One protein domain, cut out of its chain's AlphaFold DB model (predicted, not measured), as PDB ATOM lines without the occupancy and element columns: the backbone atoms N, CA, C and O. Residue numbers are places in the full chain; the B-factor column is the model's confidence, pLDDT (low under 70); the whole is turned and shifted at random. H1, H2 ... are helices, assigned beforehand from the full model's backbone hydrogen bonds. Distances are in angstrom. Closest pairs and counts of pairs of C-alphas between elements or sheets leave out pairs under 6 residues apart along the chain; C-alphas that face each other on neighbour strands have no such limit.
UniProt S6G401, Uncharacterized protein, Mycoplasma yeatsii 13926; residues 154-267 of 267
ATOM      1  N   TYR A 154      54.013 -56.475 -52.179       93.56
ATOM      2  CA  TYR A 154      53.292 -55.973 -51.014       93.56
ATOM      3  C   TYR A 154      54.229 -55.241 -50.047       93.56
ATOM      4  O   TYR A 154      53.876 -54.182 -49.532       93.56
ATOM      5  N   GLU A 155      55.413 -55.799 -49.805       94.06
ATOM      6  CA  GLU A 155      56.407 -55.289 -48.865       94.06
ATOM      7  C   GLU A 155      56.919 -53.908 -49.278       94.06
ATOM      8  O   GLU A 155      57.025 -53.026 -48.424       94.06
ATOM      9  N   ASP A 156      57.157 -53.690 -50.573       94.56
ATOM     10  CA  ASP A 156      57.597 -52.394 -51.095       94.56
ATOM     11  C   ASP A 156      56.522 -51.320 -50.894       94.56
ATOM     12  O   ASP A 156      56.797 -50.236 -50.370       94.56
ATOM     13  N   VAL A 157      55.266 -51.627 -51.235       95.81
ATOM     14  CA  VAL A 157      54.143 -50.698 -51.030       95.81
ATOM     15  C   VAL A 157      53.931 -50.423 -49.540       95.81
ATOM     16  O   VAL A 157      53.756 -49.272 -49.137       95.81
ATOM     17  N   TYR A 158      53.996 -51.464 -48.709       95.38
ATOM     18  CA  TYR A 158      53.881 -51.365 -47.257       95.38
ATOM     19  C   TYR A 158      54.977 -50.473 -46.658       95.38
ATOM     20  O   TYR A 158      54.695 -49.633 -45.801       95.38
ATOM     21  N   TYR A 159      56.219 -50.623 -47.123       95.81
ATOM     22  CA  TYR A 159      57.349 -49.801 -46.700       95.81
ATOM     23  C   TYR A 159      57.161 -48.330 -47.092       95.81
ATOM     24  O   TYR A 159      57.322 -47.444 -46.252       95.81
ATOM     25  N   LEU A 160      56.756 -48.055 -48.337       96.81
ATOM     26  CA  LEU A 160      56.512 -46.688 -48.806       96.81
ATOM     27  C   LEU A 160      55.404 -45.992 -48.006       96.81
ATOM     28  O   LEU A 160      55.575 -44.842 -47.596       96.81
ATOM     29  N   LEU A 161      54.299 -46.692 -47.741       96.50
ATOM     30  CA  LEU A 161      53.192 -46.169 -46.939       96.50
ATOM     31  C   LEU A 161      53.605 -45.929 -45.479       96.50
ATOM     32  O   LEU A 161      53.261 -44.888 -44.916       96.50
ATOM     33  N   ASN A 162      54.383 -46.831 -44.867       95.62
ATOM     34  CA  ASN A 162      54.901 -46.600 -43.514       95.62
ATOM     35  C   ASN A 162      55.874 -45.424 -43.460       95.62
ATOM     36  O   ASN A 162      55.787 -44.632 -42.532       95.62
ATOM     37  N   SER A 163      56.729 -45.238 -44.467       95.56
ATOM     38  CA  SER A 163      57.615 -44.069 -44.518       95.56
ATOM     39  C   SER A 163      56.830 -42.749 -44.565       95.56
ATOM     40  O   SER A 163      57.235 -41.753 -43.968       95.56
ATOM     41  N   ILE A 164      55.678 -42.725 -45.243       95.44
ATOM     42  CA  ILE A 164      54.779 -41.560 -45.256       95.44
ATOM     43  C   ILE A 164      54.111 -41.362 -43.885       95.44
ATOM     44  O   ILE A 164      53.986 -40.224 -43.416       95.44
ATOM     45  N   LEU A 165      53.699 -42.454 -43.234       95.56
ATOM     46  CA  LEU A 165      53.139 -42.417 -41.884       95.56
ATOM     47  C   LEU A 165      54.161 -41.870 -40.883       95.56
ATOM     48  O   LEU A 165      53.832 -40.947 -40.148       95.56
ATOM     49  N   GLU A 166      55.390 -42.386 -40.885       94.06
ATOM     50  CA  GLU A 166      56.468 -41.962 -39.985       94.06
ATOM     51  C   GLU A 166      56.728 -40.459 -40.085       94.06
ATOM     52  O   GLU A 166      56.705 -39.777 -39.066       94.06
ATOM     53  N   LYS A 167      56.829 -39.912 -41.302       93.06
ATOM     54  CA  LYS A 167      56.962 -38.459 -41.511       93.06
ATOM     55  C   LYS A 167      55.788 -37.664 -40.942       93.06
ATOM     56  O   LYS A 167      55.973 -36.571 -40.417       93.06
ATOM     57  N   SER A 168      54.572 -38.195 -41.055       92.06
ATOM     58  CA  SER A 168      53.374 -37.540 -40.511       92.06
ATOM     59  C   SER A 168      53.336 -37.603 -38.979       92.06
ATOM     60  O   SER A 168      52.841 -36.681 -38.338       92.06
ATOM     61  N   LEU A 169      53.876 -38.671 -38.383       91.62
ATOM     62  CA  LEU A 169      54.036 -38.791 -36.934       91.62
ATOM     63  C   LEU A 169      55.135 -37.859 -36.415       91.62
ATOM     64  O   LEU A 169      54.935 -37.218 -35.394       91.62
ATOM     65  N   GLU A 170      56.252 -37.719 -37.129       89.25
ATOM     66  CA  GLU A 170      57.297 -36.736 -36.806       89.25
ATOM     67  C   GLU A 170      56.757 -35.299 -36.848       89.25
ATOM     68  O   GLU A 170      57.015 -34.511 -35.937       89.25
ATOM     69  N   GLU A 171      55.950 -34.972 -37.865       88.19
ATOM     70  CA  GLU A 171      55.240 -33.693 -37.965       88.19
ATOM     71  C   GLU A 171      54.345 -33.469 -36.734       88.19
ATOM     72  O   GLU A 171      54.447 -32.426 -36.084       88.19
ATOM     73  N   LEU A 172      53.532 -34.463 -36.358       86.12
ATOM     74  CA  LEU A 172      52.671 -34.402 -35.174       86.12
ATOM     75  C   LEU A 172      53.477 -34.171 -33.890       86.12
ATOM     76  O   LEU A 172      53.169 -33.262 -33.124       86.12
ATOM     77  N   THR A 173      54.517 -34.974 -33.673       82.25
ATOM     78  CA  THR A 173      55.392 -34.886 -32.506       82.25
ATOM     79  C   THR A 173      56.039 -33.502 -32.403       82.25
ATOM     80  O   THR A 173      56.028 -32.905 -31.331       82.25
ATOM     81  N   SER A 174      56.520 -32.937 -33.517       82.00
ATOM     82  CA  SER A 174      57.108 -31.589 -33.526       82.00
ATOM     83  C   SER A 174      56.119 -30.496 -33.101       82.00
ATOM     84  O   SER A 174      56.476 -29.629 -32.314       82.00
ATOM     85  N   GLN A 175      54.859 -30.569 -33.550       77.62
ATOM     86  CA  GLN A 175      53.829 -29.589 -33.182       77.62
ATOM     87  C   GLN A 175      53.393 -29.697 -31.714       77.62
ATOM     88  O   GLN A 175      52.885 -28.729 -31.150       77.62
ATOM     89  N   VAL A 176      53.557 -30.872 -31.102       72.44
ATOM     90  CA  VAL A 176      53.163 -31.138 -29.710       72.44
ATOM     91  C   VAL A 176      54.262 -30.732 -28.734       72.44
ATOM     92  O   VAL A 176      53.943 -30.157 -27.699       72.44
ATOM     93  N   TYR A 177      55.538 -30.950 -29.066       59.31
ATOM     94  CA  TYR A 177      56.667 -30.516 -28.228       59.31
ATOM     95  C   TYR A 177      56.737 -28.998 -28.039       59.31
ATOM     96  O   TYR A 177      57.173 -28.526 -26.992       59.31
ATOM     97  N   ASP A 178      56.239 -28.224 -29.002       60.44
ATOM     98  CA  ASP A 178      56.088 -26.773 -28.856       60.44
ATOM     99  C   ASP A 178      55.013 -26.385 -27.807       60.44
ATOM    100  O   ASP A 178      54.837 -25.205 -27.496       60.44
ATOM    101  N   ASN A 179      54.289 -27.362 -27.239       56.53
ATOM    102  CA  ASN A 179      53.135 -27.186 -26.361       56.53
ATOM    103  C   ASN A 179      53.229 -28.140 -25.140       56.53
ATOM    104  O   ASN A 179      52.575 -29.180 -25.079       56.53
ATOM    105  N   ASN A 180      54.061 -27.767 -24.156       52.94
ATOM    106  CA  ASN A 180      54.502 -28.535 -22.965       52.94
ATOM    107  C   ASN A 180      53.438 -29.302 -22.126       52.94
ATOM    108  O   ASN A 180      53.811 -29.967 -21.162       52.94
ATOM    109  N   SER A 181      52.133 -29.214 -22.407       56.56
ATOM    110  CA  SER A 181      51.061 -29.830 -21.606       56.56
ATOM    111  C   SER A 181      50.509 -31.160 -22.139       56.56
ATOM    112  O   SER A 181      49.682 -31.760 -21.460       56.56
ATOM    113  N   LEU A 182      50.914 -31.621 -23.331       59.88
ATOM    114  CA  LEU A 182      50.300 -32.779 -24.021       59.88
ATOM    115  C   LEU A 182      51.277 -33.941 -24.320       59.88
ATOM    116  O   LEU A 182      50.939 -34.884 -25.029       59.88
ATOM    117  N   ASP A 183      52.494 -33.888 -23.786       65.94
ATOM    118  CA  ASP A 183      53.654 -34.609 -24.330       65.94
ATOM    119  C   ASP A 183      53.596 -36.156 -24.193       65.94
ATOM    120  O   ASP A 183      53.754 -36.894 -25.168       65.94
ATOM    121  N   GLU A 184      53.296 -36.696 -23.005       68.50
ATOM    122  CA  GLU A 184      53.437 -38.146 -22.752       68.50
ATOM    123  C   GLU A 184      52.399 -39.018 -23.482       68.50
ATOM    124  O   GLU A 184      52.738 -40.059 -24.058       68.50
ATOM    125  N   THR A 185      51.129 -38.605 -23.496       72.50
ATOM    126  CA  THR A 185      50.049 -39.364 -24.146       72.50
ATOM    127  C   THR A 185      50.231 -39.398 -25.663       72.50
ATOM    128  O   THR A 185      50.075 -40.454 -26.280       72.50
ATOM    129  N   PHE A 186      50.625 -38.275 -26.267       74.94
ATOM    130  CA  PHE A 186      50.877 -38.178 -27.705       74.94
ATOM    131  C   PHE A 186      52.043 -39.056 -28.152       74.94
ATOM    132  O   PHE A 186      51.916 -39.788 -29.139       74.94
ATOM    133  N   ASN A 187      53.152 -39.027 -27.413       77.81
ATOM    134  CA  ASN A 187      54.312 -39.859 -27.717       77.81
ATOM    135  C   ASN A 187      53.971 -41.349 -27.624       77.81
ATOM    136  O   ASN A 187      54.342 -42.116 -28.511       77.81
ATOM    137  N   SER A 188      53.183 -41.753 -26.621       84.00
ATOM    138  CA  SER A 188      52.700 -43.133 -26.494       84.00
ATOM    139  C   SER A 188      51.886 -43.574 -27.718       84.00
ATOM    140  O   SER A 188      52.144 -44.638 -28.284       84.00
ATOM    141  N   TYR A 189      50.959 -42.740 -28.203       86.06
ATOM    142  CA  TYR A 189      50.196 -43.043 -29.419       86.06
ATOM    143  C   TYR A 189      51.067 -43.113 -30.674       86.06
ATOM    144  O   TYR A 189      50.876 -44.012 -31.495       86.06
ATOM    145  N   CYS A 190      52.028 -42.201 -30.828       87.69
ATOM    146  CA  CYS A 190      52.939 -42.210 -31.969       87.69
ATOM    147  C   CYS A 190      53.804 -43.476 -31.979       87.69
ATOM    148  O   CYS A 190      53.925 -44.127 -33.015       87.69
ATOM    149  N   GLU A 191      54.343 -43.875 -30.827       88.25
ATOM    150  CA  GLU A 191      55.124 -45.107 -30.696       88.25
ATOM    151  C   GLU A 191      54.273 -46.361 -30.927       88.25
ATOM    152  O   GLU A 191      54.711 -47.286 -31.616       88.25
ATOM    153  N   LEU A 192      53.031 -46.394 -30.437       91.81
ATOM    154  CA  LEU A 192      52.095 -47.478 -30.749       91.81
ATOM    155  C   LEU A 192      51.842 -47.573 -32.260       91.81
ATOM    156  O   LEU A 192      51.964 -48.651 -32.836       91.81
ATOM    157  N   LEU A 193      51.565 -46.447 -32.927       93.19
ATOM    158  CA  LEU A 193      51.329 -46.417 -34.372       93.19
ATOM    159  C   LEU A 193      52.544 -46.873 -35.185       93.19
ATOM    160  O   LEU A 193      52.352 -47.549 -36.197       93.19
ATOM    161  N   LYS A 194      53.771 -46.547 -34.765       89.75
ATOM    162  CA  LYS A 194      55.002 -47.025 -35.421       89.75
ATOM    163  C   LYS A 194      55.161 -48.539 -35.293       89.75
ATOM    164  O   LYS A 194      55.415 -49.216 -36.286       89.75
ATOM    165  N   ASN A 195      54.959 -49.073 -34.090       91.31
ATOM    166  CA  ASN A 195      55.262 -50.469 -33.771       91.31
ATOM    167  C   ASN A 195      54.163 -51.462 -34.189       91.31
ATOM    168  O   ASN A 195      54.440 -52.649 -34.385       91.31
ATOM    169  N   THR A 196      52.921 -51.006 -34.358       94.25
ATOM    170  CA  THR A 196      51.829 -51.845 -34.869       94.25
ATOM    171  C   THR A 196      52.057 -52.197 -36.339       94.25
ATOM    172  O   THR A 196      52.366 -51.331 -37.153       94.25
ATOM    173  N   LYS A 197      51.873 -53.471 -36.713       90.50
ATOM    174  CA  LYS A 197      52.062 -53.934 -38.102       90.50
ATOM    175  C   LYS A 197      50.803 -53.808 -38.961       90.50
ATOM    176  O   LYS A 197      50.902 -53.438 -40.129       90.50
ATOM    177  N   SER A 198      49.636 -54.123 -38.407       93.56
ATOM    178  CA  SER A 198      48.371 -54.118 -39.149       93.56
ATOM    179  C   SER A 198      47.875 -52.694 -39.410       93.56
ATOM    180  O   SER A 198      47.801 -51.883 -38.487       93.56
ATOM    181  N   TRP A 199      47.503 -52.385 -40.656       94.19
ATOM    182  CA  TRP A 199      46.922 -51.082 -41.005       94.19
ATOM    183  C   TRP A 199      45.568 -50.840 -40.336       94.19
ATOM    184  O   TRP A 199      45.292 -49.716 -39.925       94.19
ATOM    185  N   ASP A 200      44.757 -51.886 -40.179       92.69
ATOM    186  CA  ASP A 200      43.450 -51.786 -39.524       92.69
ATOM    187  C   ASP A 200      43.599 -51.510 -38.022       92.69
ATOM    188  O   ASP A 200      42.916 -50.645 -37.475       92.69
ATOM    189  N   GLU A 201      44.564 -52.160 -37.365       93.94
ATOM    190  CA  GLU A 201      44.879 -51.881 -35.959       93.94
ATOM    191  C   GLU A 201      45.452 -50.468 -35.785       93.94
ATOM    192  O   GLU A 201      45.047 -49.751 -34.868       93.94
ATOM    193  N   LYS A 202      46.345 -50.016 -36.685       95.56
ATOM    194  CA  LYS A 202      46.822 -48.621 -36.686       95.56
ATOM    195  C   LYS A 202      45.641 -47.647 -36.809       95.56
ATOM    196  O   LYS A 202      45.586 -46.655 -36.085       95.56
ATOM    197  N   LEU A 203      44.680 -47.920 -37.696       92.94
ATOM    198  CA  LEU A 203      43.492 -47.081 -37.880       92.94
ATOM    199  C   LEU A 203      42.609 -47.037 -36.622       92.94
ATOM    200  O   LEU A 203      42.086 -45.973 -36.273       92.94
ATOM    201  N   GLU A 204      42.459 -48.160 -35.918       91.50
ATOM    202  CA  GLU A 204      41.742 -48.215 -34.643       91.50
ATOM    203  C   GLU A 204      42.449 -47.373 -33.568       91.50
ATOM    204  O   GLU A 204      41.804 -46.567 -32.891       91.50
ATOM    205  N   ILE A 205      43.777 -47.492 -33.456       91.38
ATOM    206  CA  ILE A 205      44.600 -46.693 -32.534       91.38
ATOM    207  C   ILE A 205      44.429 -45.196 -32.826       91.38
ATOM    208  O   ILE A 205      44.112 -44.427 -31.918       91.38
ATOM    209  N   ALA A 206      44.557 -44.783 -34.089       89.00
ATOM    210  CA  ALA A 206      44.385 -43.387 -34.490       89.00
ATOM    211  C   ALA A 206      42.956 -42.869 -34.245       89.00
ATOM    212  O   ALA A 206      42.755 -41.693 -33.935       89.00
ATOM    213  N   SER A 207      41.950 -43.740 -34.352       86.75
ATOM    214  CA  SER A 207      40.564 -43.388 -34.030       86.75
ATOM    215  C   SER A 207      40.376 -43.155 -32.531       86.75
ATOM    216  O   SER A 207      39.783 -42.145 -32.160       86.75
ATOM    217  N   LYS A 208      40.938 -44.020 -31.673       85.31
ATOM    218  CA  LYS A 208      40.932 -43.832 -30.211       85.31
ATOM    219  C   LYS A 208      41.644 -42.544 -29.808       85.31
ATOM    220  O   LYS A 208      41.120 -41.785 -29.001       85.31
ATOM    221  N   PHE A 209      42.798 -42.283 -30.415       83.31
ATOM    222  CA  PHE A 209      43.574 -41.074 -30.169       83.31
ATOM    223  C   PHE A 209      42.806 -39.797 -30.533       83.31
ATOM    224  O   PHE A 209      42.730 -38.869 -29.737       83.31
ATOM    225  N   SER A 210      42.158 -39.774 -31.699       81.19
ATOM    226  CA  SER A 210      41.310 -38.654 -32.123       81.19
ATOM    227  C   SER A 210      40.166 -38.381 -31.143       81.19
ATOM    228  O   SER A 210      39.883 -37.219 -30.879       81.19
ATOM    229  N   SER A 211      39.527 -39.417 -30.592       76.88
ATOM    230  CA  SER A 211      38.477 -39.243 -29.579       76.88
ATOM    231  C   SER A 211      39.024 -38.707 -28.256       76.88
ATOM    232  O   SER A 211      38.378 -37.880 -27.617       76.88
ATOM    233  N   HIS A 212      40.213 -39.165 -27.847       75.81
ATOM    234  CA  HIS A 212      40.896 -38.672 -26.649       75.81
ATOM    235  C   HIS A 212      41.233 -37.181 -26.782       75.81
ATOM    236  O   HIS A 212      40.881 -36.401 -25.902       75.81
ATOM    237  N   LEU A 213      41.800 -36.782 -27.927       72.38
ATOM    238  CA  LEU A 213      42.096 -35.388 -28.261       72.38
ATOM    239  C   LEU A 213      40.847 -34.502 -28.152       72.38
ATOM    240  O   LEU A 213      40.878 -33.472 -27.489       72.38
ATOM    241  N   SER A 214      39.734 -34.910 -28.769       67.44
ATOM    242  CA  SER A 214      38.487 -34.138 -28.723       67.44
ATOM    243  C   SER A 214      37.941 -33.986 -27.304       67.44
ATOM    244  O   SER A 214      37.419 -32.929 -26.959       67.44
ATOM    245  N   LYS A 215      38.083 -35.011 -26.456       65.38
ATOM    246  CA  LYS A 215      37.646 -34.949 -25.059       65.38
ATOM    247  C   LYS A 215      38.481 -33.957 -24.246       65.38
ATOM    248  O   LYS A 215      37.907 -33.092 -23.592       65.38
ATOM    249  N   GLU A 216      39.808 -34.046 -24.324       65.44
ATOM    250  CA  GLU A 216      40.708 -33.111 -23.632       65.44
ATOM    251  C   GLU A 216      40.509 -31.669 -24.114       65.44
ATOM    252  O   GLU A 216      40.497 -30.741 -23.308       65.44
ATOM    253  N   GLN A 217      40.282 -31.468 -25.418       62.31
ATOM    254  CA  GLN A 217      39.938 -30.161 -25.981       62.31
ATOM    255  C   GLN A 217      38.658 -29.601 -25.355       62.31
ATOM    256  O   GLN A 217      38.666 -28.466 -24.882       62.31
ATOM    257  N   ILE A 218      37.576 -30.383 -25.309       58.34
ATOM    258  CA  ILE A 218      36.301 -29.954 -24.716       58.34
ATOM    259  C   ILE A 218      36.474 -29.626 -23.229       58.34
ATOM    260  O   ILE A 218      36.035 -28.565 -22.791       58.34
ATOM    261  N   GLU A 219      37.151 -30.483 -22.465       61.22
ATOM    262  CA  GLU A 219      37.411 -30.256 -21.037       61.22
ATOM    263  C   GLU A 219      38.264 -28.998 -20.811       61.22
ATOM    264  O   GLU A 219      37.952 -28.178 -19.943       61.22
ATOM    265  N   SER A 220      39.290 -28.785 -21.646       59.94
ATOM    266  CA  SER A 220      40.109 -27.574 -21.602       59.94
ATOM    267  C   SER A 220      39.272 -26.328 -21.902       59.94
ATOM    268  O   SER A 220      39.297 -25.389 -21.117       59.94
ATOM    269  N   LEU A 221      38.433 -26.344 -22.946       50.69
ATOM    270  CA  LEU A 221      37.550 -25.234 -23.316       50.69
ATOM    271  C   LEU A 221      36.500 -24.930 -22.238       50.69
ATOM    272  O   LEU A 221      36.214 -23.766 -21.967       50.69
ATOM    273  N   GLN A 222      35.956 -25.952 -21.576       52.22
ATOM    274  CA  GLN A 222      34.993 -25.793 -20.479       52.22
ATOM    275  C   GLN A 222      35.636 -25.204 -19.214       52.22
ATOM    276  O   GLN A 222      34.996 -24.456 -18.468       52.22
ATOM    277  N   SER A 223      36.923 -25.480 -18.986       53.12
ATOM    278  CA  SER A 223      37.686 -24.903 -17.874       53.12
ATOM    279  C   SER A 223      38.054 -23.419 -18.068       53.12
ATOM    280  O   SER A 223      38.379 -22.743 -17.095       53.12
ATOM    281  N   ILE A 224      37.913 -22.873 -19.288       50.84
ATOM    282  CA  ILE A 224      38.229 -21.471 -19.658       50.84
ATOM    283  C   ILE A 224      37.169 -20.460 -19.159       50.84
ATOM    284  O   ILE A 224      37.257 -19.265 -19.428       50.84
ATOM    285  N   SER A 225      36.197 -20.879 -18.342       43.66
ATOM    286  CA  SER A 225      35.175 -19.986 -17.756       43.66
ATOM    287  C   SER A 225      35.725 -18.830 -16.894       43.66
ATOM    288  O   SER A 225      34.960 -17.948 -16.498       43.66
ATOM    289  N   GLN A 226      37.037 -18.769 -16.641       43.59
ATOM    290  CA  GLN A 226      37.721 -17.618 -16.050       43.59
ATOM    291  C   GLN A 226      39.103 -17.409 -16.697       43.59
ATOM    292  O   GLN A 226      40.030 -18.104 -16.307       43.59
ATOM    293  N   ILE A 227      39.250 -16.478 -17.661       44.34
ATOM    294  CA  ILE A 227      40.442 -15.627 -17.957       44.34
ATOM    295  C   ILE A 227      40.204 -14.829 -19.266       44.34
ATOM    296  O   ILE A 227      39.472 -15.288 -20.144       44.34
ATOM    297  N   PRO A 228      40.755 -13.604 -19.403       43.81
ATOM    298  CA  PRO A 228      40.459 -12.680 -20.494       43.81
ATOM    299  C   PRO A 228      41.190 -13.102 -21.772       43.81
ATOM    300  O   PRO A 228      42.395 -13.312 -21.725       43.81
ATOM    301  N   SER A 229      40.480 -13.127 -22.908       45.19
ATOM    302  CA  SER A 229      41.027 -13.354 -24.257       45.19
ATOM    303  C   SER A 229      41.763 -14.702 -24.413       45.19
ATOM    304  O   SER A 229      42.956 -14.761 -24.120       45.19
ATOM    305  N   PRO A 230      41.115 -15.775 -24.913       54.75
ATOM    306  CA  PRO A 230      41.826 -17.013 -25.232       54.75
ATOM    307  C   PRO A 230      43.003 -16.702 -26.162       54.75
ATOM    308  O   PRO A 230      42.829 -16.033 -27.181       54.75
ATOM    309  N   ASP A 231      44.202 -17.136 -25.774       64.44
ATOM    310  CA  ASP A 231      45.428 -16.906 -26.533       64.44
ATOM    311  C   ASP A 231      45.252 -17.550 -27.917       64.44
ATOM    312  O   ASP A 231      45.195 -18.773 -28.056       64.44
ATOM    313  N   GLU A 232      45.070 -16.724 -28.947       65.06
ATOM    314  CA  GLU A 232      44.794 -17.137 -30.328       65.06
ATOM    315  C   GLU A 232      45.810 -18.185 -30.824       65.06
ATOM    316  O   GLU A 232      45.494 -19.039 -31.656       65.06
ATOM    317  N   SER A 233      47.028 -18.149 -30.275       68.81
ATOM    318  CA  SER A 233      48.096 -19.114 -30.527       68.81
ATOM    319  C   SER A 233      47.739 -20.542 -30.090       68.81
ATOM    320  O   SER A 233      47.970 -21.486 -30.848       68.81
ATOM    321  N   PHE A 234      47.102 -20.711 -28.929       69.69
ATOM    322  CA  PHE A 234      46.699 -22.010 -28.392       69.69
ATOM    323  C   PHE A 234      45.631 -22.666 -29.270       69.69
ATOM    324  O   PHE A 234      45.794 -23.810 -29.695       69.69
ATOM    325  N   ILE A 235      44.583 -21.913 -29.627       68.06
ATOM    326  CA  ILE A 235      43.511 -22.395 -30.515       68.06
ATOM    327  C   ILE A 235      44.090 -22.783 -31.880       68.06
ATOM    328  O   ILE A 235      43.807 -23.869 -32.387       68.06
ATOM    329  N   LYS A 236      44.953 -21.941 -32.464       71.69
ATOM    330  CA  LYS A 236      45.618 -22.250 -33.740       71.69
ATOM    331  C   LYS A 236      46.443 -23.535 -33.670       71.69
ATOM    332  O   LYS A 236      46.419 -24.312 -34.622       71.69
ATOM    333  N   ASN A 237      47.161 -23.770 -32.575       72.69
ATOM    334  CA  ASN A 237      47.979 -24.971 -32.411       72.69
ATOM    335  C   ASN A 237      47.127 -26.235 -32.263       72.69
ATOM    336  O   ASN A 237      47.412 -27.239 -32.915       72.69
ATOM    337  N   ILE A 238      46.038 -26.175 -31.494       73.75
ATOM    338  CA  ILE A 238      45.077 -27.277 -31.382       73.75
ATOM    339  C   ILE A 238      44.497 -27.647 -32.751       73.75
ATOM    340  O   ILE A 238      44.478 -28.824 -33.115       73.75
ATOM    341  N   VAL A 239      44.080 -26.649 -33.535       75.94
ATOM    342  CA  VAL A 239      43.529 -26.868 -34.881       75.94
ATOM    343  C   VAL A 239      44.564 -27.524 -35.802       75.94
ATOM    344  O   VAL A 239      44.232 -28.454 -36.536       75.94
ATOM    345  N   LYS A 240      45.835 -27.100 -35.749       81.06
ATOM    346  CA  LYS A 240      46.917 -27.739 -36.521       81.06
ATOM    347  C   LYS A 240      47.102 -29.207 -36.144       81.06
ATOM    348  O   LYS A 240      47.190 -30.051 -37.034       81.06
ATOM    349  N   ILE A 241      47.139 -29.511 -34.846       81.12
ATOM    350  CA  ILE A 241      47.263 -30.883 -34.345       81.12
ATOM    351  C   ILE A 241      46.103 -31.738 -34.863       81.12
ATOM    352  O   ILE A 241      46.329 -32.816 -35.410       81.12
ATOM    353  N   GLU A 242      44.866 -31.247 -34.767       80.88
ATOM    354  CA  GLU A 242      43.685 -31.967 -35.249       80.88
ATOM    355  C   GLU A 242      43.762 -32.270 -36.756       80.88
ATOM    356  O   GLU A 242      43.455 -33.387 -37.183       80.88
ATOM    357  N   ILE A 243      44.224 -31.310 -37.563       83.12
ATOM    358  CA  ILE A 243      44.431 -31.497 -39.007       83.12
ATOM    359  C   ILE A 243      45.453 -32.612 -39.273       83.12
ATOM    360  O   ILE A 243      45.203 -33.484 -40.109       83.12
ATOM    361  N   ILE A 244      46.574 -32.639 -38.545       86.88
ATOM    362  CA  ILE A 244      47.596 -33.687 -38.698       86.88
ATOM    363  C   ILE A 244      47.033 -35.059 -38.293       86.88
ATOM    364  O   ILE A 244      47.229 -36.045 -39.006       86.88
ATOM    365  N   VAL A 245      46.262 -35.140 -37.205       88.25
ATOM    366  CA  VAL A 245      45.605 -36.390 -36.782       88.25
ATOM    367  C   VAL A 245      44.598 -36.880 -37.828       88.25
ATOM    368  O   VAL A 245      44.555 -38.077 -38.130       88.25
ATOM    369  N   LYS A 246      43.818 -35.979 -38.440       88.06
ATOM    370  CA  LYS A 246      42.913 -36.321 -39.553       88.06
ATOM    371  C   LYS A 246      43.680 -36.845 -40.765       88.06
ATOM    372  O   LYS A 246      43.318 -37.896 -41.295       88.06
ATOM    373  N   LYS A 247      44.777 -36.183 -41.147       91.06
ATOM    374  CA  LYS A 247      45.682 -36.632 -42.219       91.06
ATOM    375  C   LYS A 247      46.198 -38.048 -41.960       91.06
ATOM    376  O   LYS A 247      46.107 -38.892 -42.849       91.06
ATOM    377  N   ILE A 248      46.652 -38.337 -40.737       93.62
ATOM    378  CA  ILE A 248      47.086 -39.684 -40.331       93.62
ATOM    379  C   ILE A 248      45.936 -40.689 -40.478       93.62
ATOM    380  O   ILE A 248      46.120 -41.736 -41.090       93.62
ATOM    381  N   LYS A 249      44.728 -40.385 -39.992       93.38
ATOM    382  CA  LYS A 249      43.573 -41.297 -40.111       93.38
ATOM    383  C   LYS A 249      43.221 -41.610 -41.564       93.38
ATOM    384  O   LYS A 249      42.976 -42.771 -41.892       93.38
ATOM    385  N   TYR A 250      43.205 -40.603 -42.433       94.69
ATOM    386  CA  TYR A 250      42.909 -40.804 -43.852       94.69
ATOM    387  C   TYR A 250      44.005 -41.615 -44.541       94.69
ATOM    388  O   TYR A 250      43.674 -42.529 -45.297       94.69
ATOM    389  N   LEU A 251      45.280 -41.361 -44.226       96.19
ATOM    390  CA  LEU A 251      46.405 -42.170 -44.698       96.19
ATOM    391  C   LEU A 251      46.270 -43.633 -44.266       96.19
ATOM    392  O   LEU A 251      46.427 -44.525 -45.092       96.19
ATOM    393  N   LEU A 252      45.969 -43.894 -42.993       96.56
ATOM    394  CA  LEU A 252      45.828 -45.252 -42.463       96.56
ATOM    395  C   LEU A 252      44.668 -46.001 -43.125       96.56
ATOM    396  O   LEU A 252      44.824 -47.157 -43.514       96.56
ATOM    397  N   SER A 253      43.528 -45.331 -43.317       96.00
ATOM    398  CA  SER A 253      42.376 -45.925 -44.001       96.00
ATOM    399  C   SER A 253      42.664 -46.211 -45.478       96.00
ATOM    400  O   SER A 253      42.341 -47.294 -45.970       96.00
ATOM    401  N   LEU A 254      43.361 -45.301 -46.166       96.56
ATOM    402  CA  LEU A 254      43.823 -45.516 -47.536       96.56
ATOM    403  C   LEU A 254      44.801 -46.691 -47.624       96.56
ATOM    404  O   LEU A 254      44.656 -47.559 -48.483       96.56
ATOM    405  N   SER A 255      45.773 -46.728 -46.716       96.50
ATOM    406  CA  SER A 255      46.812 -47.757 -46.661       96.50
ATOM    407  C   SER A 255      46.210 -49.137 -46.424       96.50
ATOM    408  O   SER A 255      46.555 -50.075 -47.135       96.50
ATOM    409  N   SER A 256      45.240 -49.244 -45.509       95.56
ATOM    410  CA  SER A 256      44.456 -50.468 -45.302       95.56
ATOM    411  C   SER A 256      43.782 -50.924 -46.600       95.56
ATOM    412  O   SER A 256      43.994 -52.056 -47.034       95.56
ATOM    413  N   LYS A 257      43.050 -50.037 -47.292       94.81
ATOM    414  CA  LYS A 257      42.371 -50.372 -48.559       94.81
ATOM    415  C   LYS A 257      43.349 -50.869 -49.630       94.81
ATOM    416  O   LYS A 257      43.074 -51.873 -50.284       94.81
ATOM    417  N   ILE A 258      44.488 -50.194 -49.797       94.88
ATOM    418  CA  ILE A 258      45.516 -50.563 -50.781       94.88
ATOM    419  C   ILE A 258      46.141 -51.918 -50.427       94.88
ATOM    420  O   ILE A 258      46.144 -52.827 -51.257       94.88
ATOM    421  N   CYS A 259      46.643 -52.073 -49.200       94.25
ATOM    422  CA  CYS A 259      47.353 -53.273 -48.764       94.25
ATOM    423  C   CYS A 259      46.441 -54.503 -48.700       94.25
ATOM    424  O   CYS A 259      46.849 -55.577 -49.142       94.25
ATOM    425  N   ASN A 260      45.195 -54.353 -48.241       92.00
ATOM    426  CA  ASN A 260      44.222 -55.446 -48.254       92.00
ATOM    427  C   ASN A 260      43.977 -55.920 -49.689       92.00
ATOM    428  O   ASN A 260      44.068 -57.116 -49.967       92.00
ATOM    429  N   LYS A 261      43.792 -54.992 -50.636       90.38
ATOM    430  CA  LYS A 261      43.580 -55.361 -52.037       90.38
ATOM    431  C   LYS A 261      44.821 -55.963 -52.697       90.38
ATOM    432  O   LYS A 261      44.675 -56.885 -53.492       90.38
ATOM    433  N   LEU A 262      46.027 -55.499 -52.369       90.38
ATOM    434  CA  LEU A 262      47.268 -56.143 -52.822       90.38
ATOM    435  C   LEU A 262      47.364 -57.583 -52.314       90.38
ATOM    436  O   LEU A 262      47.620 -58.490 -53.098       90.38
ATOM    437  N   SER A 263      47.072 -57.811 -51.030       87.19
ATOM    438  CA  SER A 263      47.138 -59.146 -50.422       87.19
ATOM    439  C   SER A 263      46.165 -60.153 -51.051       87.19
ATOM    440  O   SER A 263      46.456 -61.347 -51.106       87.19
ATOM    441  N   GLU A 264      45.027 -59.680 -51.569       86.12
ATOM    442  CA  GLU A 264      44.066 -60.505 -52.308       86.12
ATOM    443  C   GLU A 264      44.583 -60.936 -53.686       86.12
ATOM    444  O   GLU A 264      44.182 -61.991 -54.160       86.12
ATOM    445  N   ASN A 265      45.458 -60.147 -54.323       72.38
ATOM    446  CA  ASN A 265      45.998 -60.432 -55.661       72.38
ATOM    447  C   ASN A 265      47.250 -61.325 -55.644       72.38
ATOM    448  O   ASN A 265      47.685 -61.778 -56.698       72.38
ATOM    449  N   ILE A 266      47.833 -61.566 -54.466       62.84
ATOM    450  CA  ILE A 266      49.003 -62.442 -54.278       62.84
ATOM    451  C   ILE A 266      48.585 -63.925 -54.135       62.84
ATOM    452  O   ILE A 266      49.433 -64.815 -54.174       62.84
ATOM    453  N   LYS A 267      47.283 -64.207 -53.985       47.16
ATOM    454  CA  LYS A 267      46.716 -65.564 -53.902       47.16
ATOM    455  C   LYS A 267      46.243 -66.067 -55.259       47.16
ATOM    456  O   LYS A 267      46.430 -67.280 -55.503       47.16
TER     457      LYS A 267
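This is residues 154 to 267 of the 267 residues of an uncharacterized protein of Mycoplasma yeatsii 13926 (UniProt S6G401). Four helices stand side by side in a long up-and-down bundle, arranged as a ring H1-H2-H3-H4 in which each touches its two neighbours and the pairs across the ring, H1 with H3 and H2 with H4, are apart. The long helix H4 makes most of the length, H2 is the short member, and at one end residues 222 to 229, at the turn between H3 and H4, stick out free. The printed part has 114 residues with four named helices, in the order H1, H2, H3, H4, and no named strand; its class is all helix. It is loose, with a radius of gyration of the C-alphas of 16.5 A, and its outline is a rod of 62 by 21 by 20 A.

The longest helix, H4, has residues 232 to 265 and measures 50.2 A from its first to its last C-alpha, from (44.794, -17.137, -30.328) to (45.998, -60.432, -55.661). H3, residues 199 to 223, measures 36.1 A. H1, residues 154 to 177, measures 34.3 A and begins with C-alpha 154 at (53.292, -55.973, -51.014). H2, residues 183 to 195, measures 18.5 A.

The four helices form a bundle, up and down, each running against the one before it in the chain. H4 touches H1, opposite ways at a shallow tilt of 10 degrees; their closest C-alphas, those of Leu 172 and Ile 244, are 6.2 A apart. H4 also touches H3, opposite ways at a shallow tilt of 16 degrees, and the closest C-alphas, those of Trp 199 and Ser 256, are 5.0 A apart; the two form a helical hairpin. H1 and H2 are a hairpin too, at a shallow tilt of 5 degrees. H1 touches H2 with residues 166 to 177 alone, and the closest C-alphas, those of Leu 169 and Cys 190, are 6.1 A apart. H2 and H3 form the remaining hairpin, at a shallow tilt of 11 degrees. H2 touches H3 with residues 189 to 193 alone, and H3 touches H2 with residues 202 to 209 alone; the closest C-alphas, those of Leu 193 and Lys 202, are 5.5 A apart. In H1, H2, H3 and H4 every O i to N i+4 pair is within hydrogen-bond range.

The two C-alphas farthest apart, those of Pro 228 and Lys 267, are 62.9 A apart. Without residues 222 to 229 the body spans 56 by 21 by 20 A. The printed part has no cut, and it ends at residue 267, the chain's last. The links H1 to H2 and H2 to H3 are tight, and H3 to H4, with 8 residues, is short. The mean pLDDT of the printed part is 79.8; it is under 70 in 32 residues, namely residues 177 to 184, 214 to 235 and 266 to 267.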